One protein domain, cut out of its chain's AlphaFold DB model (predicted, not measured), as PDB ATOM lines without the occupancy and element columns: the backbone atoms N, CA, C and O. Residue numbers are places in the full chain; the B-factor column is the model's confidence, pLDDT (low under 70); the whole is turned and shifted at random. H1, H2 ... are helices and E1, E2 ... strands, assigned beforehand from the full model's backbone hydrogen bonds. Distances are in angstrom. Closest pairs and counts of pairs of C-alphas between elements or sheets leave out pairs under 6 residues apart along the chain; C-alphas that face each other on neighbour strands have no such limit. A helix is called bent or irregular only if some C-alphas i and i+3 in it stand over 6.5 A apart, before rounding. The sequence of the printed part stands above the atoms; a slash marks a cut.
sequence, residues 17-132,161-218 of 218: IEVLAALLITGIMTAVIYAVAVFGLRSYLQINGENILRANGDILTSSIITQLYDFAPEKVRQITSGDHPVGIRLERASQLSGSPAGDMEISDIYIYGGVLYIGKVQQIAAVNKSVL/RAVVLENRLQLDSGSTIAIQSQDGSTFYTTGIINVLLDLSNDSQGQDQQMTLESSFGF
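This is residues 17 to 132 and 161 to 218 of the 218 residues of an uncharacterized protein of Paenibacillus bovis (UniProt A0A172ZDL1). One very long helix, H1, sticks out as a bare arm over residues 17 to 41, and its last part packs on two small, twisted sheets. The sheets, E1 to E4 and E5 to E7, are partly face to face and come closest at E2 and E5, while the short helix H2 grazes the first sheet. The printed part has 174 residues, with H1, E1, E2, E3, E4, H2, E5, E6 and E7 along the chain, a mixed class; both sheets are antiparallel, in the orders E1 E2 E3 E4 and E5 E6 E7. It is only just extended, close to loose, with a radius of gyration of the C-alphas of 23.8 A and spans of 98 by 43 by 28 A.

Find C-alpha 17 at (32.082, -36.866, 160.229), where H1, residues 17 to 71, begins; it ends with C-alpha 71 at (32.957, 25.191, 211.470), and its first and last C-alphas are 80.5 A apart. Then read E1, residues 75 to 81, 19.6 A; E2, 84 to 93, 27.7 A; E3, 104 to 112, 24.0 A; and E4, 115 to 119, 13.1 A. H2, residues 121 to 131, 16.2 A, is neither bent nor irregular, but only just: C-alphas 122 and 125 are 6.1 A apart. After the cut come E5, 176 to 180, 12.5 A; E6, 192 to 202, and E7, 207 to 217, 32.5 A each, E7 ending at (28.870, 28.907, 200.077).

Look first at H1, on one face of E5 E6 E7, two layers, at a height over the sheet of 8.9 A. It is slantwise to E6 at 34 degrees on the local plane; its closest C-alphas to E7 are Leu 53 and Met 210, 6.5 A. H1 is also on one face of E1 E2 E3 E4, again two layers, at a height over the sheet of 12.3 A and along E3. Each sheet is a meander, each strand the antiparallel neighbour of the one before; check N 77 and O 89, 2.9 A, N 90 and O 107, 2.8 A, N 110 and O 117, 2.9 A, N 178 and O 196, 2.9 A, and N 197 and O 212, 2.8 A. The sheets form a sandwich, two sheets face to face, with best planes 28 degrees apart; the closest C-alphas of E2 and E5 are Gly 87 and Ile 177, 4.8 A. H2 only grazes the first sheet with residues 121 to 124, and is apart from H1. Every O i to N i+4 pair is within hydrogen-bond range in H1, and 4 of 7 in H2.

The C-alphas farthest apart are Ile 17 and Gly 98, 98.6 A. Residues 133 to 160 are not printed, with 18.7 A between C-alphas 132 and 161. The link E5 to E6 is long. The model's pLDDT is under 70 in 26 printed residues, among them 120 to 132 and 161 to 168.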
ATOM      1  N   ILE A  17      32.743 -38.094 160.675       88.75
ATOM      2  CA  ILE A  17      32.082 -36.866 160.229       88.75
ATOM      3  C   ILE A  17      31.106 -36.317 161.276       88.75
ATOM      4  O   ILE A  17      31.026 -35.108 161.458       88.75
ATOM      5  N   GLU A  18      30.415 -37.190 162.006       89.50
ATOM      6  CA  GLU A  18      29.477 -36.811 163.064       89.50
ATOM      7  C   GLU A  18      30.207 -36.253 164.290       89.50
ATOM      8  O   GLU A  18      29.814 -35.216 164.819       89.50
ATOM      9  N   VAL A  19      31.336 -36.861 164.674       93.25
ATOM     10  CA  VAL A  19      32.203 -36.327 165.739       93.25
ATOM     11  C   VAL A  19      32.776 -34.965 165.346       93.25
ATOM     12  O   VAL A  19      32.782 -34.041 166.157       93.25
ATOM     13  N   LEU A  20      33.224 -34.809 164.098       93.88
ATOM     14  CA  LEU A  20      33.787 -33.551 163.606       93.88
ATOM     15  C   LEU A  20      32.726 -32.442 163.546       93.88
ATOM     16  O   LEU A  20      32.986 -31.322 163.986       93.88
ATOM     17  N   ALA A  21      31.517 -32.758 163.075       95.00
ATOM     18  CA  ALA A  21      30.389 -31.830 163.077       95.00
ATOM     19  C   ALA A  21      29.991 -31.415 164.506       95.00
ATOM     20  O   ALA A  21      29.813 -30.225 164.771       95.00
ATOM     21  N   ALA A  22      29.919 -32.364 165.445       95.44
ATOM     22  CA  ALA A  22      29.620 -32.076 166.847       95.44
ATOM     23  C   ALA A  22      30.692 -31.183 167.496       95.44
ATOM     24  O   ALA A  22      30.361 -30.253 168.236       95.44
ATOM     25  N   LEU A  23      31.970 -31.418 167.188       95.81
ATOM     26  CA  LEU A  23      33.085 -30.629 167.712       95.81
ATOM     27  C   LEU A  23      33.068 -29.198 167.158       95.81
ATOM     28  O   LEU A  23      33.269 -28.255 167.920       95.81
ATOM     29  N   LEU A  24      32.743 -29.020 165.873       97.62
ATOM     30  CA  LEU A  24      32.568 -27.695 165.269       97.62
ATOM     31  C   LEU A  24      31.435 -26.907 165.935       97.62
ATOM     32  O   LEU A  24      31.643 -25.763 166.338       97.62
ATOM     33  N   ILE A  25      30.258 -27.519 166.099       97.25
ATOM     34  CA  ILE A  25      29.105 -26.856 166.729       97.25
ATOM     35  C   ILE A  25      29.421 -26.510 168.188       97.25
ATOM     36  O   ILE A  25      29.169 -25.388 168.627       97.25
ATOM     37  N   THR A  26      30.030 -27.440 168.928       97.81
ATOM     38  CA  THR A  26      30.420 -27.216 170.328       97.81
ATOM     39  C   THR A  26      31.475 -26.120 170.440       97.81
ATOM     40  O   THR A  26      31.392 -25.287 171.339       97.81
ATOM     41  N   GLY A  27      32.436 -26.068 169.516       98.19
ATOM     42  CA  GLY A  27      33.453 -25.021 169.462       98.19
ATOM     43  C   GLY A  27      32.843 -23.637 169.250       98.19
ATOM     44  O   GLY A  27      33.150 -22.717 170.004       98.19
ATOM     45  N   ILE A  28      31.920 -23.506 168.291       98.12
ATOM     46  CA  ILE A  28      31.204 -22.246 168.035       98.12
ATOM     47  C   ILE A  28      30.405 -21.829 169.273       98.12
ATOM     48  O   ILE A  28      30.513 -20.688 169.718       98.12
ATOM     49  N   MET A  29      29.654 -22.756 169.871       98.31
ATOM     50  CA  MET A  29      28.870 -22.472 171.075       98.31
ATOM     51  C   MET A  29      29.757 -22.050 172.248       98.31
ATOM     52  O   MET A  29      29.479 -21.050 172.905       98.31
ATOM     53  N   THR A  30      30.863 -22.760 172.474       98.12
ATOM     54  CA  THR A  30      31.812 -22.451 173.553       98.12
ATOM     55  C   THR A  30      32.447 -21.078 173.348       98.12
ATOM     56  O   THR A  30      32.553 -20.310 174.301       98.12
ATOM     57  N   ALA A  31      32.811 -20.731 172.110       97.81
ATOM     58  CA  ALA A  31      33.375 -19.426 171.783       97.81
ATOM     59  C   ALA A  31      32.389 -18.282 172.068       97.81
ATOM     60  O   ALA A  31      32.771 -17.283 172.677       97.81
ATOM     61  N   VAL A  32      31.115 -18.440 171.687       98.44
ATOM     62  CA  VAL A  32      30.071 -17.434 171.953       98.44
ATOM     63  C   VAL A  32      29.836 -17.274 173.456       98.44
ATOM     64  O   VAL A  32      29.825 -16.149 173.953       98.44
ATOM     65  N   ILE A  33      29.705 -18.381 174.192       98.12
ATOM     66  CA  ILE A  33      29.501 -18.354 175.648       98.12
ATOM     67  C   ILE A  33      30.677 -17.663 176.341       98.12
ATOM     68  O   ILE A  33      30.470 -16.796 177.188       98.12
ATOM     69  N   TYR A  34      31.908 -18.007 175.959       97.94
ATOM     70  CA  TYR A  34      33.108 -17.407 176.532       97.94
ATOM     71  C   TYR A  34      33.168 -15.897 176.280       97.94
ATOM     72  O   TYR A  34      33.424 -15.129 177.207       97.94
ATOM     73  N   ALA A  35      32.877 -15.454 175.052       97.50
ATOM     74  CA  ALA A  35      32.869 -14.034 174.713       97.50
ATOM     75  C   ALA A  35      31.859 -13.245 175.563       97.50
ATOM     76  O   ALA A  35      32.205 -12.207 176.127       97.50
ATOM     77  N   VAL A  36      30.634 -13.763 175.710       97.81
ATOM     78  CA  VAL A  36      29.591 -13.135 176.538       97.81
ATOM     79  C   VAL A  36      29.990 -13.120 178.015       97.81
ATOM     80  O   VAL A  36      29.816 -12.101 178.680       97.81
ATOM     81  N   ALA A  37      30.566 -14.208 178.529       97.44
ATOM     82  CA  ALA A  37      30.997 -14.293 179.923       97.44
ATOM     83  C   ALA A  37      32.102 -13.276 180.251       97.44
ATOM     84  O   ALA A  37      32.006 -12.561 181.248       97.44
ATOM     85  N   VAL A  38      33.123 -13.160 179.395       95.75
ATOM     86  CA  VAL A  38      34.209 -12.183 179.579       95.75
ATOM     87  C   VAL A  38      33.682 -10.753 179.492       95.75
ATOM     88  O   VAL A  38      34.081  -9.902 180.287       95.75
ATOM     89  N   PHE A  39      32.773 -10.481 178.554       96.25
ATOM     90  CA  PHE A  39      32.129  -9.175 178.447       96.25
ATOM     91  C   PHE A  39      31.336  -8.830 179.716       96.25
ATOM     92  O   PHE A  39      31.512  -7.746 180.272       96.25
ATOM     93  N   GLY A  40      30.527  -9.769 180.216       95.31
ATOM     94  CA  GLY A  40      29.759  -9.596 181.448       95.31
ATOM     95  C   GLY A  40      30.647  -9.335 182.664       95.31
ATOM     96  O   GLY A  40      30.366  -8.427 183.439       95.31
ATOM     97  N   LEU A  41      31.760 -10.066 182.793       93.25
ATOM     98  CA  LEU A  41      32.709  -9.863 183.888       93.25
ATOM     99  C   LEU A  41      33.337  -8.464 183.851       93.25
ATOM    100  O   LEU A  41      33.378  -7.787 184.873       93.25
ATOM    101  N   ARG A  42      33.787  -8.003 182.679       91.25
ATOM    102  CA  ARG A  42      34.364  -6.655 182.529       91.25
ATOM    103  C   ARG A  42      33.351  -5.563 182.850       91.25
ATOM    104  O   ARG A  42      33.674  -4.629 183.575       91.25
ATOM    105  N   SER A  43      32.124  -5.707 182.351       93.06
ATOM    106  CA  SER A  43      31.040  -4.764 182.634       93.06
ATOM    107  C   SER A  43      30.718  -4.709 184.128       93.06
ATOM    108  O   SER A  43      30.572  -3.619 184.673       93.06
ATOM    109  N   TYR A  44      30.670  -5.860 184.802       92.75
ATOM    110  CA  TYR A  44      30.451  -5.921 186.245       92.75
ATOM    111  C   TYR A  44      31.545  -5.187 187.030       92.75
ATOM    112  O   TYR A  44      31.227  -4.371 187.893       92.75
ATOM    113  N   LEU A  45      32.821  -5.439 186.716       90.38
ATOM    114  CA  LEU A  45      33.950  -4.811 187.412       90.38
ATOM    115  C   LEU A  45      33.968  -3.289 187.231       90.38
ATOM    116  O   LEU A  45      34.181  -2.560 188.201       90.38
ATOM    117  N   GLN A  46      33.680  -2.809 186.020       90.25
ATOM    118  CA  GLN A  46      33.594  -1.380 185.731       90.25
ATOM    119  C   GLN A  46      32.469  -0.703 186.529       90.25
ATOM    120  O   GLN A  46      32.708   0.296 187.200       90.25
ATOM    121  N   ILE A  47      31.256  -1.268 186.501       92.00
ATOM    122  CA  ILE A  47      30.090  -0.699 187.198       92.00
ATOM    123  C   ILE A  47      30.293  -0.715 188.713       92.00
ATOM    124  O   ILE A  47      29.995   0.267 189.388       92.00
ATOM    125  N   ASN A  48      30.783  -1.830 189.263       90.38
ATOM    126  CA  ASN A  48      31.027  -1.948 190.700       90.38
ATOM    127  C   ASN A  48      32.016  -0.884 191.181       90.38
ATOM    128  O   ASN A  48      31.820  -0.253 192.215       90.38
ATOM    129  N   GLY A  49      33.055  -0.683 190.390       90.19
ATOM    130  CA  GLY A  49      34.068   0.311 190.621       90.19
ATOM    131  C   GLY A  49      33.592   1.765 190.599       90.19
ATOM    132  O   GLY A  49      33.779   2.505 191.565       90.19
ATOM    133  N   GLU A  50      32.864   2.147 189.547       91.00
ATOM    134  CA  GLU A  50      32.204   3.456 189.460       91.00
ATOM    135  C   GLU A  50      31.235   3.674 190.633       91.00
ATOM    136  O   GLU A  50      31.180   4.756 191.218       91.00
ATOM    137  N   ASN A  51      30.505   2.631 191.034       91.81
ATOM    138  CA  ASN A  51      29.584   2.696 192.162       91.81
ATOM    139  C   ASN A  51      30.305   2.934 193.502       91.81
ATOM    140  O   ASN A  51      29.804   3.691 194.334       91.81
ATOM    141  N   ILE A  52      31.481   2.329 193.710       90.94
ATOM    142  CA  ILE A  52      32.320   2.588 194.891       90.94
ATOM    143  C   ILE A  52      32.813   4.039 194.887       90.94
ATOM    144  O   ILE A  52      32.662   4.730 195.895       90.94
ATOM    145  N   LEU A  53      33.349   4.525 193.762       92.94
ATOM    146  CA  LEU A  53      33.824   5.908 193.644       92.94
ATOM    147  C   LEU A  53      32.701   6.919 193.881       92.94
ATOM    148  O   LEU A  53      32.901   7.892 194.605       92.94
ATOM    149  N   ARG A  54      31.498   6.652 193.365       93.19
ATOM    150  CA  ARG A  54      30.315   7.480 193.613       93.19
ATOM    151  C   ARG A  54      29.942   7.512 195.094       93.19
ATOM    152  O   ARG A  54      29.731   8.590 195.641       93.19
ATOM    153  N   ALA A  55      29.896   6.355 195.753       91.25
ATOM    154  CA  ALA A  55      29.599   6.285 197.182       91.25
ATOM    155  C   ALA A  55      30.648   7.036 198.023       91.25
ATOM    156  O   ALA A  55      30.292   7.750 198.960       91.25
ATOM    157  N   ASN A  56      31.931   6.921 197.668       90.69
ATOM    158  CA  ASN A  56      33.006   7.670 198.316       90.69
ATOM    159  C   ASN A  56      32.875   9.177 198.064       90.69
ATOM    160  O   ASN A  56      33.034   9.961 198.997       90.69
ATOM    161  N   GLY A  57      32.543   9.582 196.835       91.81
ATOM    162  CA  GLY A  57      32.274  10.972 196.475       91.81
ATOM    163  C   GLY A  57      31.134  11.573 197.289       91.81
ATOM    164  O   GLY A  57      31.293  12.654 197.848       91.81
ATOM    165  N   ASP A  58      30.027  10.849 197.456       92.25
ATOM    166  CA  ASP A  58      28.895  11.295 198.276       92.25
ATOM    167  C   ASP A  58      29.292  11.458 199.759       92.25
ATOM    168  O   ASP A  58      28.920  12.440 200.415       92.25
ATOM    169  N   ILE A  59      30.089  10.529 200.299       89.75
ATOM    170  CA  ILE A  59      30.620  10.616 201.670       89.75
ATOM    171  C   ILE A  59      31.554  11.823 201.820       89.75
ATOM    172  O   ILE A  59      31.428  12.572 202.787       89.75
ATOM    173  N   LEU A  60      32.475  12.034 200.878       90.81
ATOM    174  CA  LEU A  60      33.421  13.148 200.911       90.81
ATOM    175  C   LEU A  60      32.702  14.490 200.813       90.81
ATOM    176  O   LEU A  60      32.899  15.352 201.665       90.81
ATOM    177  N   THR A  61      31.814  14.636 199.834       91.19
ATOM    178  CA  THR A  61      31.008  15.840 199.634       91.19
ATOM    179  C   THR A  61      30.177  16.161 200.872       91.19
ATOM    180  O   THR A  61      30.227  17.284 201.366       91.19
ATOM    181  N   SER A  62      29.465  15.183 201.441       90.25
ATOM    182  CA  SER A  62      28.674  15.409 202.660       90.25
ATOM    183  C   SER A  62      29.536  15.737 203.880       90.25
ATOM    184  O   SER A  62      29.146  16.586 204.683       90.25
ATOM    185  N   SER A  63      30.721  15.135 204.005       88.88
ATOM    186  CA  SER A  63      31.669  15.438 205.083       88.88
ATOM    187  C   SER A  63      32.226  16.856 204.960       88.88
ATOM    188  O   SER A  63      32.274  17.579 205.952       88.88
ATOM    189  N   ILE A  64      32.575  17.283 203.742       90.25
ATOM    190  CA  ILE A  64      33.037  18.645 203.448       90.25
ATOM    191  C   ILE A  64      31.932  19.657 203.741       90.25
ATOM    192  O   ILE A  64      32.179  20.610 204.471       90.25
ATOM    193  N   ILE A  65      30.713  19.428 203.240       90.75
ATOM    194  CA  ILE A  65      29.544  20.280 203.508       90.75
ATOM    195  C   ILE A  65      29.312  20.409 205.013       90.75
ATOM    196  O   ILE A  65      29.184  21.517 205.531       90.75
ATOM    197  N   THR A  66      29.265  19.277 205.717       90.38
ATOM    198  CA  THR A  66      29.008  19.248 207.160       90.38
ATOM    199  C   THR A  66      30.070  20.045 207.899       90.38
ATOM    200  O   THR A  66      29.730  20.899 208.709       90.38
ATOM    201  N   GLN A  67      31.345  19.823 207.581       88.38
ATOM    202  CA  GLN A  67      32.436  20.523 208.241       88.38
ATOM    203  C   GLN A  67      32.447  22.017 207.909       88.38
ATOM    204  O   GLN A  67      32.727  22.829 208.785       88.38
ATOM    205  N   LEU A  68      32.118  22.397 206.672       89.94
ATOM    206  CA  LEU A  68      32.062  23.796 206.262       89.94
ATOM    207  C   LEU A  68      30.981  24.561 207.036       89.94
ATOM    208  O   LEU A  68      31.243  25.663 207.510       89.94
ATOM    209  N   TYR A  69      29.803  23.959 207.224       91.25
ATOM    210  CA  TYR A  69      28.701  24.587 207.956       91.25
ATOM    211  C   TYR A  69      28.824  24.494 209.483       91.25
ATOM    212  O   TYR A  69      28.395  25.421 210.164       91.25
ATOM    213  N   ASP A  70      29.405  23.420 210.028       89.31
ATOM    214  CA  ASP A  70      29.637  23.274 211.478       89.31
ATOM    215  C   ASP A  70      30.761  24.211 211.948       89.31
ATOM    216  O   ASP A  70      30.654  24.885 212.972       89.31
ATOM    217  N   PHE A  71      31.837  24.311 211.159       89.69
ATOM    218  CA  PHE A  71      32.957  25.191 211.470       89.69
ATOM    219  C   PHE A  71      32.665  26.661 211.138       89.69
ATOM    220  O   PHE A  71      33.142  27.536 211.859       89.69
ATOM    221  N   ALA A  72      31.882  26.938 210.087       90.19
ATOM    222  CA  ALA A  72      31.575  28.285 209.594       90.19
ATOM    223  C   ALA A  72      32.842  29.159 209.441       90.19
ATOM    224  O   ALA A  72      33.036  30.120 210.195       90.19
ATOM    225  N   PRO A  73      33.765  28.795 208.527       90.88
ATOM    226  CA  PRO A  73      35.016  29.521 208.367       90.88
ATOM    227  C   PRO A  73      34.792  30.946 207.871       90.88
ATOM    228  O   PRO A  73      33.904  31.214 207.078       90.88
ATOM    229  N   GLU A  74      35.694  31.839 208.251       91.19
ATOM    230  CA  GLU A  74      35.847  33.140 207.597       91.19
ATOM    231  C   GLU A  74      36.792  33.043 206.395       91.19
ATOM    232  O   GLU A  74      36.784  33.895 205.514       91.19
ATOM    233  N   LYS A  75      37.678  32.040 206.373       90.50
ATOM    234  CA  LYS A  75      38.674  31.861 205.315       90.50
ATOM    235  C   LYS A  75      38.826  30.400 204.934       90.50
ATOM    236  O   LYS A  75      38.868  29.529 205.801       90.50
ATOM    237  N   VAL A  76      38.993  30.152 203.637       91.56
ATOM    238  CA  VAL A  76      39.290  28.823 203.090       91.56
ATOM    239  C   VAL A  76      40.564  28.883 202.256       91.56
ATOM    240  O   VAL A  76      40.735  29.796 201.442       91.56
ATOM    241  N   ARG A  77      41.472  27.924 202.465       91.25
ATOM    242  CA  ARG A  77      42.754  27.824 201.750       91.25
ATOM    243  C   ARG A  77      42.993  26.429 201.197       91.25
ATOM    244  O   ARG A  77      42.634  25.449 201.841       91.25
ATOM    245  N   GLN A  78      43.673  26.324 200.060       91.50
ATOM    246  CA  GLN A  78      44.160  25.033 199.574       91.50
ATOM    247  C   GLN A  78      45.331  24.554 200.437       91.50
ATOM    248  O   GLN A  78      46.268  25.307 200.710       91.50
ATOM    249  N   ILE A  79      45.310  23.278 200.807       89.50
ATOM    250  CA  ILE A  79      46.457  22.559 201.354       89.50
ATOM    251  C   ILE A  79      47.110  21.794 200.207       89.50
ATOM    252  O   ILE A  79      46.454  21.009 199.509       89.50
ATOM    253  N   THR A  80      48.406  22.011 200.017       86.81
ATOM    254  CA  THR A  80      49.213  21.280 199.041       86.81
ATOM    255  C   THR A  80      50.314  20.489 199.741       86.81
ATOM    256  O   THR A  80      50.869  20.916 200.754       86.81
ATOM    257  N   SER A  81      50.626  19.315 199.200       82.12
ATOM    258  CA  SER A  81      51.808  18.533 199.557       82.12
ATOM    259  C   SER A  81      52.751  18.554 198.360       82.12
ATOM    260  O   SER A  81      52.567  17.811 197.396       82.12
ATOM    261  N   GLY A  82      53.739  19.450 198.389       81.94
ATOM    262  CA  GLY A  82      54.509  19.790 197.191       81.94
ATOM    263  C   GLY A  82      53.638  20.563 196.198       81.94
ATOM    264  O   GLY A  82      53.030  21.562 196.580       81.94
ATOM    265  N   ASP A  83      53.565  20.084 194.955       81.94
ATOM    266  CA  ASP A  83      52.761  20.686 193.875       81.94
ATOM    267  C   ASP A  83      51.353  20.064 193.749       81.94
ATOM    268  O   ASP A  83      50.569  20.431 192.879       81.94
ATOM    269  N   HIS A  84      51.016  19.105 194.621       82.06
ATOM    270  CA  HIS A  84      49.751  18.374 194.551       82.06
ATOM    271  C   HIS A  84      48.745  18.864 195.601       82.06
ATOM    272  O   HIS A  84      49.101  18.966 196.783       82.06
ATOM    273  N   PRO A  85      47.486  19.143 195.211       86.62
ATOM    274  CA  PRO A  85      46.421  19.457 196.153       86.62
ATOM    275  C   PRO A  85      46.077  18.213 196.974       86.62
ATOM    276  O   PRO A  85      45.851  17.140 196.427       86.62
ATOM    277  N   VAL A  86      46.048  18.348 198.298       87.31
ATOM    278  CA  VAL A  86      45.709  17.235 199.205       87.31
ATOM    279  C   VAL A  86      44.472  17.518 200.046       87.31
ATOM    280  O   VAL A  86      43.888  16.588 200.598       87.31
ATOM    281  N   GLY A  87      44.057  18.779 200.166       90.44
ATOM    282  CA  GLY A  87      42.993  19.159 201.083       90.44
ATOM    283  C   GLY A  87      42.662  20.639 201.101       90.44
ATOM    284  O   GLY A  87      43.261  21.447 200.401       90.44
ATOM    285  N   ILE A  88      41.738  21.000 201.978       92.00
ATOM    286  CA  ILE A  88      41.311  22.366 202.247       92.00
ATOM    287  C   ILE A  88      41.487  22.686 203.730       92.00
ATOM    288  O   ILE A  88      41.272  21.844 204.598       92.00
ATOM    289  N   ARG A  89      41.889  23.919 204.017       92.50
ATOM    290  CA  ARG A  89      42.035  24.479 205.358       92.50
ATOM    291  C   ARG A  89      40.946  25.505 205.594       92.50
ATOM    292  O   ARG A  89      40.795  26.428 204.797       92.50
ATOM    293  N   LEU A  90      40.238  25.354 206.701       91.75
ATOM    294  CA  LEU A  90      39.179  26.237 207.166       91.75
ATOM    295  C   LEU A  90      39.698  27.056 208.348       91.75
ATOM    296  O   LEU A  90      40.310  26.495 209.261       91.75
ATOM    297  N   GLU A  91      39.464  28.367 208.345       90.88
ATOM    298  CA  GLU A  91      39.965  29.270 209.388       90.88
ATOM    299  C   GLU A  91      38.902  30.274 209.820       90.88
ATOM    300  O   GLU A  91      38.213  30.850 208.978       90.88
ATOM    301  N   ARG A  92      38.803  30.523 211.126       90.38
ATOM    302  CA  ARG A  92      37.942  31.563 211.708       90.38
ATOM    303  C   ARG A  92      38.632  32.235 212.891       90.38
ATOM    304  O   ARG A  92      39.560  31.660 213.465       90.38
ATOM    305  N   ALA A  93      38.191  33.432 213.265       87.31
ATOM    306  CA  ALA A  93      38.709  34.098 214.454       87.31
ATOM    307  C   ALA A  93      38.418  33.264 215.715       87.31
ATOM    308  O   ALA A  93      37.293  32.806 215.921       87.31
ATOM    309  N   SER A  94      39.430  33.065 216.566       82.75
ATOM    310  CA  SER A  94      39.256  32.353 217.833       82.75
ATOM    311  C   SER A  94      38.309  33.136 218.747       82.75
ATOM    312  O   SER A  94      38.543  34.309 219.043       82.75
ATOM    313  N   GLN A  95      37.232  32.487 219.196       74.25
ATOM    314  CA  GLN A  95      36.250  33.085 220.108       74.25
ATOM    315  C   GLN A  95      36.586  32.844 221.588       74.25
ATOM    316  O   GLN A  95      35.817  33.237 222.470       74.25
ATOM    317  N   LEU A  96      37.729  32.213 221.892       75.81
ATOM    318  CA  LEU A  96      38.129  31.963 223.273       75.81
ATOM    319  C   LEU A  96      38.462  33.277 223.987       75.81
ATOM    320  O   LEU A  96      39.337  34.048 223.585       75.81
ATOM    321  N   SER A  97      37.763  33.504 225.099       59.16
ATOM    322  CA  SER A  97      37.983  34.649 225.980       59.16
ATOM    323  C   SER A  97      39.393  34.580 226.570       59.16
ATOM    324  O   SER A  97      39.665  33.762 227.442       59.16
ATOM    325  N   GLY A  98      40.293  35.435 226.080       70.06
ATOM    326  CA  GLY A  98      41.701  35.473 226.490       70.06
ATOM    327  C   GLY A  98      42.699  35.049 225.410       70.06
ATOM    328  O   GLY A  98      43.901  35.173 225.647       70.06
ATOM    329  N   SER A  99      42.243  34.615 224.227       68.31
ATOM    330  CA  SER A  99      43.152  34.410 223.095       68.31
ATOM    331  C   SER A  99      43.735  35.750 222.626       68.31
ATOM    332  O   SER A  99      43.017  36.757 222.567       68.31
ATOM    333  N   PRO A 100      45.042  35.807 222.310       71.56
ATOM    334  CA  PRO A 100      45.663  37.016 221.792       71.56
ATOM    335  C   PRO A 100      44.966  37.460 220.501       71.56
ATOM    336  O   PRO A 100      44.556  36.634 219.685       71.56
ATOM    337  N   ALA A 101      44.832  38.775 220.308       63.72
ATOM    338  CA  ALA A 101      44.243  39.334 219.095       63.72
ATOM    339  C   ALA A 101      44.977  38.788 217.857       63.72
ATOM    340  O   ALA A 101      46.168  39.042 217.680       63.72
ATOM    341  N   GLY A 102      44.262  38.029 217.022       69.31
ATOM    342  CA  GLY A 102      44.815  37.367 215.837       69.31
ATOM    343  C   GLY A 102      45.009  35.855 215.957       69.31
ATOM    344  O   GLY A 102      45.500  35.253 215.005       69.31
ATOM    345  N   ASP A 103      44.626  35.236 217.074       80.44
ATOM    346  CA  ASP A 103      44.558  33.779 217.162       80.44
ATOM    347  C   ASP A 103      43.423  33.239 216.279       80.44
ATOM    348  O   ASP A 103      42.287  33.722 216.320       80.44
ATOM    349  N   MET A 104      43.755  32.262 215.441       82.81
ATOM    350  CA  MET A 104      42.851  31.699 214.443       82.81
ATOM    351  C   MET A 104      42.564  30.255 214.821       82.81
ATOM    352  O   MET A 104      43.479  29.447 214.994       82.81
ATOM    353  N   GLU A 105      41.287  29.911 214.904       87.38
ATOM    354  CA  GLU A 105      40.885  28.519 214.965       87.38
ATOM    355  C   GLU A 105      41.026  27.912 213.566       87.38
ATOM    356  O   GLU A 105      40.660  28.541 212.570       87.38
ATOM    357  N   ILE A 106      41.593  26.707 213.483       88.62
ATOM    358  CA  ILE A 106      41.904  26.025 212.223       88.62
ATOM    359  C   ILE A 106      41.290  24.628 212.238       88.62
ATOM    360  O   ILE A 106      41.435  23.901 213.225       88.62
ATOM    361  N   SER A 107      40.688  24.240 211.116       88.75
ATOM    362  CA  SER A 107      40.260  22.874 210.824       88.75
ATOM    363  C   SER A 107      40.694  22.492 209.411       88.75
ATOM    364  O   SER A 107      40.345  23.176 208.455       88.75
ATOM    365  N   ASP A 108      41.412  21.381 209.262       90.31
ATOM    366  CA  ASP A 108      41.857  20.880 207.961       90.31
ATOM    367  C   ASP A 108      40.976  19.708 207.512       90.31
ATOM    368  O   ASP A 108      40.528  18.910 208.333       90.31
ATOM    369  N   ILE A 109      40.726  19.603 206.209       90.00
ATOM    370  CA  ILE A 109      40.065  18.466 205.562       90.00
ATOM    371  C   ILE A 109      40.986  18.006 204.441       90.00
ATOM    372  O   ILE A 109      41.209  18.760 203.498       90.00
ATOM    373  N   TYR A 110      41.546  16.806 204.516       89.38
ATOM    374  CA  TYR A 110      42.513  16.349 203.517       89.38
ATOM    375  C   TYR A 110      42.489  14.836 203.323       89.38
ATOM    376  O   TYR A 110      42.095  14.091 204.220       89.38
ATOM    377  N   ILE A 111      42.929  14.385 202.148       86.25
ATOM    378  CA  ILE A 111      43.118  12.970 201.836       86.25
ATOM    379  C   ILE A 111      44.607  12.658 201.901       86.25
ATOM    380  O   ILE A 111      45.434  13.343 201.299       86.25
ATOM    381  N   TYR A 112      44.961  11.609 202.637       82.56
ATOM    382  CA  TYR A 112      46.324  11.097 202.654       82.56
ATOM    383  C   TYR A 112      46.319   9.573 202.720       82.56
ATOM    384  O   TYR A 112      45.701   8.983 203.603       82.56
ATOM    385  N   GLY A 113      46.992   8.928 201.765       76.50
ATOM    386  CA  GLY A 113      47.054   7.465 201.698       76.50
ATOM    387  C   GLY A 113      45.682   6.792 201.568       76.50
ATOM    388  O   GLY A 113      45.475   5.749 202.174       76.50
ATOM    389  N   GLY A 114      44.740   7.409 200.843       79.06
ATOM    390  CA  GLY A 114      43.380   6.878 200.659       79.06
ATOM    391  C   GLY A 114      42.406   7.162 201.809       79.06
ATOM    392  O   GLY A 114      41.238   6.790 201.741       79.06
ATOM    393  N   VAL A 115      42.857   7.848 202.860       81.50
ATOM    394  CA  VAL A 115      42.061   8.120 204.059       81.50
ATOM    395  C   VAL A 115      41.696   9.598 204.129       81.50
ATOM    396  O   VAL A 115      42.555  10.457 203.922       81.50
ATOM    397  N   LEU A 116      40.433   9.889 204.454       84.19
ATOM    398  CA  LEU A 116      39.970  11.236 204.777       84.19
ATOM    399  C   LEU A 116      40.290  11.578 206.230       84.19
ATOM    400  O   LEU A 116      39.882  10.874 207.156       84.19
ATOM    401  N   TYR A 117      40.930  12.723 206.411       85.19
ATOM    402  CA  TYR A 117      41.205  13.321 207.703       85.19
ATOM    403  C   TYR A 117      40.457  14.643 207.835       85.19
ATOM    404  O   TYR A 117      40.484  15.468 206.921       85.19
ATOM    405  N   ILE A 118      39.819  14.845 208.986       85.19
ATOM    406  CA  ILE A 118      39.129  16.084 209.354       85.19
ATOM    407  C   ILE A 118      39.638  16.511 210.732       85.19
ATOM    408  O   ILE A 118      39.633  15.701 211.658       85.19
ATOM    409  N   GLY A 119      40.098  17.753 210.872       81.25
ATOM    410  CA  GLY A 119      40.567  18.333 212.135       81.25
ATOM    411  C   GLY A 119      41.953  18.975 212.040       81.25
ATOM    412  O   GLY A 119      42.453  19.272 210.960       81.25
ATOM    413  N   LYS A 120      42.601  19.235 213.182       69.88
ATOM    414  CA  LYS A 120      43.925  19.885 213.221       69.88
ATOM    415  C   LYS A 120      45.035  18.879 212.877       69.88
ATOM    416  O   LYS A 120      45.220  17.900 213.597       69.88
ATOM    417  N   VAL A 121      45.852  19.162 211.850       58.56
ATOM    418  CA  VAL A 121      46.973  18.300 211.383       58.56
ATOM    419  C   VAL A 121      47.937  17.875 212.504       58.56
ATOM    420  O   VAL A 121      48.462  16.762 212.486       58.56
ATOM    421  N   GLN A 122      48.139  18.709 213.532       49.78
ATOM    422  CA  GLN A 122      49.024  18.382 214.663       49.78
ATOM    423  C   GLN A 122      48.501  17.242 215.559       49.78
ATOM    424  O   GLN A 122      49.291  16.619 216.264       49.78
ATOM    425  N   GLN A 123      47.202  16.924 215.523       47.59
ATOM    426  CA  GLN A 123      46.614  15.855 216.341       47.59
ATOM    427  C   GLN A 123      46.711  14.473 215.675       47.59
ATOM    428  O   GLN A 123      46.748  13.458 216.365       47.59
ATOM    429  N   ILE A 124      46.853  14.397 214.349       48.00
ATOM    430  CA  ILE A 124      46.826  13.120 213.613       48.00
ATOM    431  C   ILE A 124      48.154  12.354 213.755       48.00
ATOM    432  O   ILE A 124      48.167  11.127 213.863       48.00
ATOM    433  N   ALA A 125      49.275  13.070 213.911       43.06
ATOM    434  CA  ALA A 125      50.554  12.466 214.297       43.06
ATOM    435  C   ALA A 125      50.513  11.820 215.702       43.06
ATOM    436  O   ALA A 125      51.255  10.872 215.967       43.06
ATOM    437  N   ALA A 126      49.636  12.295 216.597       41.94
ATOM    438  CA  ALA A 126      49.431  11.712 217.923       41.94
ATOM    439  C   ALA A 126      48.453  10.520 217.901       41.94
ATOM    440  O   ALA A 126      48.666   9.550 218.633       41.94
ATOM    441  N   VAL A 127      47.441  10.537 217.021       45.09
ATOM    442  CA  VAL A 127      46.494   9.418 216.833       45.09
ATOM    443  C   VAL A 127      47.219   8.155 216.358       45.09
ATOM    444  O   VAL A 127      47.028   7.092 216.947       45.09
ATOM    445  N   ASN A 128      48.163   8.269 215.417       42.06
ATOM    446  CA  ASN A 128      48.969   7.119 214.977       42.06
ATOM    447  C   ASN A 128      49.847   6.519 216.089       42.06
ATOM    448  O   ASN A 128      50.131   5.324 216.078       42.06
ATOM    449  N   LYS A 129      50.252   7.302 217.095       38.56
ATOM    450  CA  LYS A 129      51.038   6.786 218.228       38.56
ATOM    451  C   LYS A 129      50.167   6.089 219.285       38.56
ATOM    452  O   LYS A 129      50.650   5.200 219.982       38.56
ATOM    453  N   SER A 130      48.895   6.472 219.384       38.53
ATOM    454  CA  SER A 130      47.911   5.932 220.334       38.53
ATOM    455  C   SER A 130      47.234   4.649 219.826       38.53
ATOM    456  O   SER A 130      47.102   3.669 220.563       38.53
ATOM    457  N   VAL A 131      46.881   4.606 218.536       44.00
ATOM    458  CA  VAL A 131      46.174   3.462 217.932       44.00
ATOM    459  C   VAL A 131      47.115   2.272 217.691       44.00
ATOM    460  O   VAL A 131      46.707   1.128 217.864       44.00
ATOM    461  N   LEU A 132      48.403   2.513 217.413       38.78
ATOM    462  CA  LEU A 132      49.413   1.449 217.276       38.78
ATOM    463  C   LEU A 132      49.987   0.940 218.614       38.78
ATOM    464  O   LEU A 132      50.684  -0.073 218.620       38.78
ATOM    465  N   ARG A 161      37.264  15.171 217.676       43.94
ATOM    466  CA  ARG A 161      36.631  15.072 216.344       43.94
ATOM    467  C   ARG A 161      37.629  14.929 215.194       43.94
ATOM    468  O   ARG A 161      37.408  15.437 214.104       43.94
ATOM    469  N   ALA A 162      38.692  14.150 215.395       43.56
ATOM    470  CA  ALA A 162      39.291  13.452 214.261       43.56
ATOM    471  C   ALA A 162      38.299  12.365 213.821       43.56
ATOM    472  O   ALA A 162      38.312  11.252 214.349       43.56
ATOM    473  N   VAL A 163      37.372  12.694 212.915       51.78
ATOM    474  CA  VAL A 163      36.503  11.677 212.310       51.78
ATOM    475  C   VAL A 163      37.344  10.928 211.289       51.78
ATOM    476  O   VAL A 163      37.412  11.274 210.114       51.78
ATOM    477  N   VAL A 164      38.042   9.912 211.778       53.38
ATOM    478  CA  VAL A 164      38.809   8.983 210.962       53.38
ATOM    479  C   VAL A 164      37.807   8.062 210.255       53.38
ATOM    480  O   VAL A 164      37.349   7.066 210.813       53.38
ATOM    481  N   LEU A 165      37.418   8.413 209.025       59.31
ATOM    482  CA  LEU A 165      36.542   7.601 208.160       59.31
ATOM    483  C   LEU A 165      37.312   6.472 207.437       59.31
ATOM    484  O   LEU A 165      36.953   6.073 206.328       59.31
ATOM    485  N   GLU A 166      38.346   5.919 208.079       51.75
ATOM    486  CA  GLU A 166      39.246   4.897 207.514       51.75
ATOM    487  C   GLU A 166      38.506   3.663 206.996       51.75
ATOM    488  O   GLU A 166      38.891   3.089 205.986       51.75
ATOM    489  N   ASN A 167      37.411   3.260 207.646       51.00
ATOM    490  CA  ASN A 167      36.780   1.976 207.341       51.00
ATOM    491  C   ASN A 167      35.705   2.034 206.238       51.00
ATOM    492  O   ASN A 167      35.014   1.042 206.008       51.00
ATOM    493  N   ARG A 168      35.490   3.192 205.592       61.78
ATOM    494  CA  ARG A 168      34.476   3.333 204.525       61.78
ATOM    495  C   ARG A 168      35.027   3.770 203.178       61.78
ATOM    496  O   ARG A 168      34.431   3.411 202.169       61.78
ATOM    497  N   LEU A 169      36.120   4.524 203.156       75.94
ATOM    498  CA  LEU A 169      36.650   5.085 201.920       75.94
ATOM    499  C   LEU A 169      37.650   4.110 201.296       75.94
ATOM    500  O   LEU A 169      38.735   3.889 201.819       75.94
ATOM    501  N   GLN A 170      37.256   3.511 200.175       82.19
ATOM    502  CA  GLN A 170      38.147   2.714 199.326       82.19
ATOM    503  C   GLN A 170      38.719   3.625 198.239       82.19
ATOM    504  O   GLN A 170      38.206   3.656 197.118       82.19
ATOM    505  N   LEU A 171      39.699   4.440 198.616       83.81
ATOM    506  CA  LEU A 171      40.364   5.399 197.740       83.81
ATOM    507  C   LEU A 171      41.850   5.069 197.663       83.81
ATOM    508  O   LEU A 171      42.446   4.648 198.652       83.81
ATOM    509  N   ASP A 172      42.462   5.341 196.519       86.00
ATOM    510  CA  ASP A 172      43.911   5.266 196.388       86.00
ATOM    511  C   ASP A 172      44.581   6.583 196.767       86.00
ATOM    512  O   ASP A 172      43.959   7.648 196.855       86.00
ATOM    513  N   SER A 173      45.908   6.529 196.871       81.19
ATOM    514  CA  SER A 173      46.779   7.691 197.046       81.19
ATOM    515  C   SER A 173      46.685   8.741 195.934       81.19
ATOM    516  O   SER A 173      47.185   9.842 196.128       81.19
ATOM    517  N   GLY A 174      46.093   8.411 194.780       84.06
ATOM    518  CA  GLY A 174      45.840   9.360 193.692       84.06
ATOM    519  C   GLY A 174      44.645  10.286 193.934       84.06
ATOM    520  O   GLY A 174      44.458  11.229 193.170       84.06
ATOM    521  N   SER A 175      43.854  10.044 194.985       89.06
ATOM    522  CA  SER A 175      42.665  10.844 195.272       89.06
ATOM    523  C   SER A 175      43.022  12.200 195.887       89.06
ATOM    524  O   SER A 175      43.822  12.267 196.821       89.06
ATOM    525  N   THR A 176      42.401  13.278 195.411       90.50
ATOM    526  CA  THR A 176      42.700  14.652 195.834       90.50
ATOM    527  C   THR A 176      41.446  15.477 196.112       90.50
ATOM    528  O   THR A 176      40.355  15.192 195.618       90.50
ATOM    529  N   ILE A 177      41.625  16.517 196.931       90.94
ATOM    530  CA  ILE A 177      40.636  17.568 197.178       90.94
ATOM    531  C   ILE A 177      41.294  18.892 196.797       90.94
ATOM    532  O   ILE A 177      42.282  19.303 197.417       90.94
ATOM    533  N   ALA A 178      40.738  19.560 195.793       91.25
ATOM    534  CA  ALA A 178      41.199  20.850 195.311       91.25
ATOM    535  C   ALA A 178      40.084  21.899 195.399       91.25
ATOM    536  O   ALA A 178      38.913  21.580 195.233       91.25
ATOM    537  N   ILE A 179      40.441  23.161 195.627       90.31
ATOM    538  CA  ILE A 179      39.556  24.307 195.395       90.31
ATOM    539  C   ILE A 179      39.939  24.996 194.095       90.31
ATOM    540  O   ILE A 179      41.119  25.219 193.821       90.31
ATOM    541  N   GLN A 180      38.932  25.338 193.298       84.56
ATOM    542  CA  GLN A 180      39.098  26.013 192.022       84.56
ATOM    543  C   GLN A 180      38.421  27.382 192.040       84.56
ATOM    544  O   GLN A 180      37.237  27.523 192.361       84.56
ATOM    545  N   SER A 181      39.178  28.403 191.643       70.44
ATOM    546  CA  SER A 181      38.663  29.754 191.425       70.44
ATOM    547  C   SER A 181      38.696  30.118 189.950       70.44
ATOM    548  O   SER A 181      39.585  29.683 189.219       70.44
ATOM    549  N   GLN A 182      37.794  31.008 189.537       68.81
ATOM    550  CA  GLN A 182      37.853  31.632 188.212       68.81
ATOM    551  C   GLN A 182      39.116  32.488 188.018       68.81
ATOM    552  O   GLN A 182      39.567  32.653 186.889       68.81
ATOM    553  N   ASP A 183      39.700  33.012 189.102       74.12
ATOM    554  CA  ASP A 183      40.930  33.819 189.089       74.12
ATOM    555  C   ASP A 183      42.200  33.015 189.436       74.12
ATOM    556  O   ASP A 183      43.290  33.580 189.515       74.12
ATOM    557  N   GLY A 184      42.075  31.698 189.644       71.88
ATOM    558  CA  GLY A 184      43.170  30.839 190.099       71.88
ATOM    559  C   GLY A 184      43.576  31.035 191.566       71.88
ATOM    560  O   GLY A 184      44.577  30.460 191.991       71.88
ATOM    561  N   SER A 185      42.831  31.822 192.354       76.50
ATOM    562  CA  SER A 185      43.082  31.964 193.787       76.50
ATOM    563  C   SER A 185      42.860  30.643 194.523       76.50
ATOM    564  O   SER A 185      41.852  29.964 194.348       76.50
ATOM    565  N   THR A 186      43.791  30.307 195.408       80.75
ATOM    566  CA  THR A 186      43.683  29.202 196.372       80.75
ATOM    567  C   THR A 186      43.324  29.705 197.771       80.75
ATOM    568  O   THR A 186      43.515  29.000 198.764       80.75
ATOM    569  N   PHE A 187      42.841  30.948 197.860       84.12
ATOM    570  CA  PHE A 187      42.521  31.652 199.093       84.12
ATOM    571  C   PHE A 187      41.215  32.436 198.954       84.12
ATOM    572  O   PHE A 187      41.079  33.284 198.070       84.12
ATOM    573  N   TYR A 188      40.281  32.199 199.872       83.50
ATOM    574  CA  TYR A 188      38.956  32.809 199.852       83.50
ATOM    575  C   TYR A 188      38.609  33.365 201.228       83.50
ATOM    576  O   TYR A 188      38.932  32.754 202.243       83.50
ATOM    577  N   THR A 189      37.957  34.528 201.248       78.62
ATOM    578  CA  THR A 189      37.538  35.235 202.476       78.62
ATOM    579  C   THR A 189      36.026  35.368 202.613       78.62
ATOM    580  O   THR A 189      35.548  35.628 203.704       78.62
ATOM    581  N   THR A 190      35.276  35.212 201.522       76.69
ATOM    582  CA  THR A 190      33.806  35.172 201.502       76.69
ATOM    583  C   THR A 190      33.350  34.558 200.181       76.69
ATOM    584  O   THR A 190      33.998  34.804 199.157       76.69
ATOM    585  N   GLY A 191      32.197  33.891 200.155       81.81
ATOM    586  CA  GLY A 191      31.473  33.614 198.911       81.81
ATOM    587  C   GLY A 191      31.384  32.134 198.562       81.81
ATOM    588  O   GLY A 191      31.241  31.289 199.437       81.81
ATOM    589  N   ILE A 192      31.393  31.829 197.262       84.88
ATOM    590  CA  ILE A 192      31.239  30.463 196.751       84.88
ATOM    591  C   ILE A 192      32.620  29.902 196.397       84.88
ATOM    592  O   ILE A 192      33.330  30.489 195.582       84.88
ATOM    593  N   ILE A 193      32.977  28.758 196.978       87.94
ATOM    594  CA  ILE A 193      34.129  27.940 196.575       87.94
ATOM    595  C   ILE A 193      33.659  26.785 195.702       87.94
ATOM    596  O   ILE A 193      32.638  26.168 195.992       87.94
ATOM    597  N   ASN A 194      34.422  26.459 194.660       90.81
ATOM    598  CA  ASN A 194      34.241  25.210 193.928       90.81
ATOM    599  C   ASN A 194      35.267  24.214 194.441       90.81
ATOM    600  O   ASN A 194      36.465  24.479 194.382       90.81
ATOM    601  N   VAL A 195      34.794  23.095 194.964       90.44
ATOM    602  CA  VAL A 195      35.618  21.968 195.371       90.44
ATOM    603  C   VAL A 195      35.594  20.940 194.250       90.44
ATOM    604  O   VAL A 195      34.529  20.482 193.838       90.44
ATOM    605  N   LEU A 196      36.783  20.592 193.780       92.81
ATOM    606  CA  LEU A 196      37.042  19.518 192.845       92.81
ATOM    607  C   LEU A 196      37.567  18.312 193.628       92.81
ATOM    608  O   LEU A 196      38.556  18.409 194.357       92.81
ATOM    609  N   LEU A 197      36.884  17.183 193.491       92.94
ATOM    610  CA  LEU A 197      37.292  15.897 194.031       92.94
ATOM    611  C   LEU A 197      37.720  15.018 192.867       92.94
ATOM    612  O   LEU A 197      36.866  14.571 192.106       92.94
ATOM    613  N   ASP A 198      39.013  14.748 192.747       93.12
ATOM    614  CA  ASP A 198      39.510  13.731 191.823       93.12
ATOM    615  C   ASP A 198      39.734  12.458 192.624       93.12
ATOM    616  O   ASP A 198      40.619  12.409 193.470       93.12
ATOM    617  N   LEU A 199      38.898  11.447 192.416       92.44
ATOM    618  CA  LEU A 199      38.927  10.191 193.159       92.44
ATOM    619  C   LEU A 199      39.479   9.086 192.276       92.44
ATOM    620  O   LEU A 199      39.069   8.956 191.124       92.44
ATOM    621  N   SER A 200      40.360   8.260 192.832       90.88
ATOM    622  CA  SER A 200      40.915   7.100 192.145       90.88
ATOM    623  C   SER A 200      40.796   5.835 192.990       90.88
ATOM    624  O   SER A 200      40.897   5.894 194.218       90.88
ATOM    625  N   ASN A 201      40.576   4.700 192.331       89.12
ATOM    626  CA  ASN A 201      40.564   3.375 192.946       89.12
ATOM    627  C   ASN A 201      41.137   2.339 191.961       89.12
ATOM    628  O   ASN A 201      40.652   2.224 190.832       89.12
ATOM    629  N   ASP A 202      42.140   1.587 192.405       83.31
ATOM    630  CA  ASP A 202      42.717   0.429 191.738       83.31
ATOM    631  C   ASP A 202      42.061  -0.821 192.317       83.31
ATOM    632  O   ASP A 202      42.504  -1.445 193.289       83.31
ATOM    633  N   SER A 203      40.953  -1.200 191.687       72.19
ATOM    634  CA  SER A 203      40.288  -2.460 191.966       72.19
ATOM    635  C   SER A 203      40.646  -3.461 190.874       72.19
ATOM    636  O   SER A 203      40.115  -3.416 189.764       72.19
ATOM    637  N   GLN A 204      41.472  -4.448 191.232       71.12
ATOM    638  CA  GLN A 204      41.823  -5.596 190.384       71.12
ATOM    639  C   GLN A 204      42.575  -5.227 189.088       71.12
ATOM    640  O   GLN A 204      42.397  -5.893 188.063       71.12
ATOM    641  N   GLY A 205      43.444  -4.209 189.128       72.06
ATOM    642  CA  GLY A 205      44.288  -3.816 187.995       72.06
ATOM    643  C   GLY A 205      43.549  -3.005 186.932       72.06
ATOM    644  O   GLY A 205      43.979  -2.966 185.776       72.06
ATOM    645  N   GLN A 206      42.413  -2.410 187.299       76.88
ATOM    646  CA  GLN A 206      41.766  -1.369 186.515       76.88
ATOM    647  C   GLN A 206      41.770  -0.076 187.315       76.88
ATOM    648  O   GLN A 206      41.029   0.047 188.287       76.88
ATOM    649  N   ASP A 207      42.555   0.887 186.840       83.38
ATOM    650  CA  ASP A 207      42.527   2.249 187.354       83.38
ATOM    651  C   ASP A 207      41.186   2.879 186.992       83.38
ATOM    652  O   ASP A 207      40.855   3.074 185.816       83.38
ATOM    653  N   GLN A 208      40.402   3.192 188.011       88.56
ATOM    654  CA  GLN A 208      39.151   3.912 187.855       88.56
ATOM    655  C   GLN A 208      39.295   5.289 188.458       88.56
ATOM    656  O   GLN A 208      39.881   5.455 189.527       88.56
ATOM    657  N   GLN A 209      38.752   6.276 187.755       92.25
ATOM    658  CA  GLN A 209      38.816   7.668 188.159       92.25
ATOM    659  C   GLN A 209      37.442   8.308 188.035       92.25
ATOM    660  O   GLN A 209      36.687   8.019 187.105       92.25
ATOM    661  N   MET A 210      37.126   9.182 188.981       93.44
ATOM    662  CA  MET A 210      35.908   9.975 188.983       93.44
ATOM    663  C   MET A 210      36.240  11.381 189.460       93.44
ATOM    664  O   MET A 210      36.782  11.549 190.548       93.44
ATOM    665  N   THR A 211      35.864  12.375 188.666       93.88
ATOM    666  CA  THR A 211      35.957  13.783 189.047       93.88
ATOM    667  C   THR A 211      34.576  14.279 189.451       93.88
ATOM    668  O   THR A 211      33.615  14.134 188.689       93.88
ATOM    669  N   LEU A 212      34.462  14.857 190.644       92.50
ATOM    670  CA  LEU A 212      33.258  15.536 191.110       92.50
ATOM    671  C   LEU A 212      33.559  17.011 191.324       92.50
ATOM    672  O   LEU A 212      34.541  17.365 191.966       92.50
ATOM    673  N   GLU A 213      32.670  17.862 190.835       93.12
ATOM    674  CA  GLU A 213      32.711  19.296 191.083       93.12
ATOM    675  C   GLU A 213      31.520  19.674 191.961       93.12
ATOM    676  O   GLU A 213      30.392  19.224 191.739       93.12
ATOM    677  N   SER A 214      31.759  20.462 193.005       90.94
ATOM    678  CA  SER A 214      30.709  20.934 193.906       90.94
ATOM    679  C   SER A 214      30.970  22.361 194.356       90.94
ATOM    680  O   SER A 214      32.068  22.693 194.788       90.94
ATOM    681  N   SER A 215      29.944  23.202 194.286       90.81
ATOM    682  CA  SER A 215      30.015  24.596 194.720       90.81
ATOM    683  C   SER A 215      29.422  24.750 196.120       90.81
ATOM    684  O   SER A 215      28.270  24.377 196.346       90.81
ATOM    685  N   PHE A 216      30.174  25.337 197.048       87.94
ATOM    686  CA  PHE A 216      29.734  25.582 198.422       87.94
ATOM    687  C   PHE A 216      29.837  27.058 198.780       87.94
ATOM    688  O   PHE A 216      30.830  27.705 198.462       87.94
ATOM    689  N   GLY A 217      28.821  27.581 199.463       85.50
ATOM    690  CA  GLY A 217      28.870  28.907 200.077       85.50
ATOM    691  C   GLY A 217      29.328  28.814 201.529       85.50
ATOM    692  O   GLY A 217      28.859  27.922 202.241       85.50
ATOM    693  N   PHE A 218      30.194  29.734 201.948       77.44
ATOM    694  CA  PHE A 218      30.624  29.896 203.338       77.44
ATOM    695  C   PHE A 218      30.683  31.379 203.727       77.44
ATOM    696  O   PHE A 218      30.928  32.234 202.834       77.44
TER     697      PHE A 218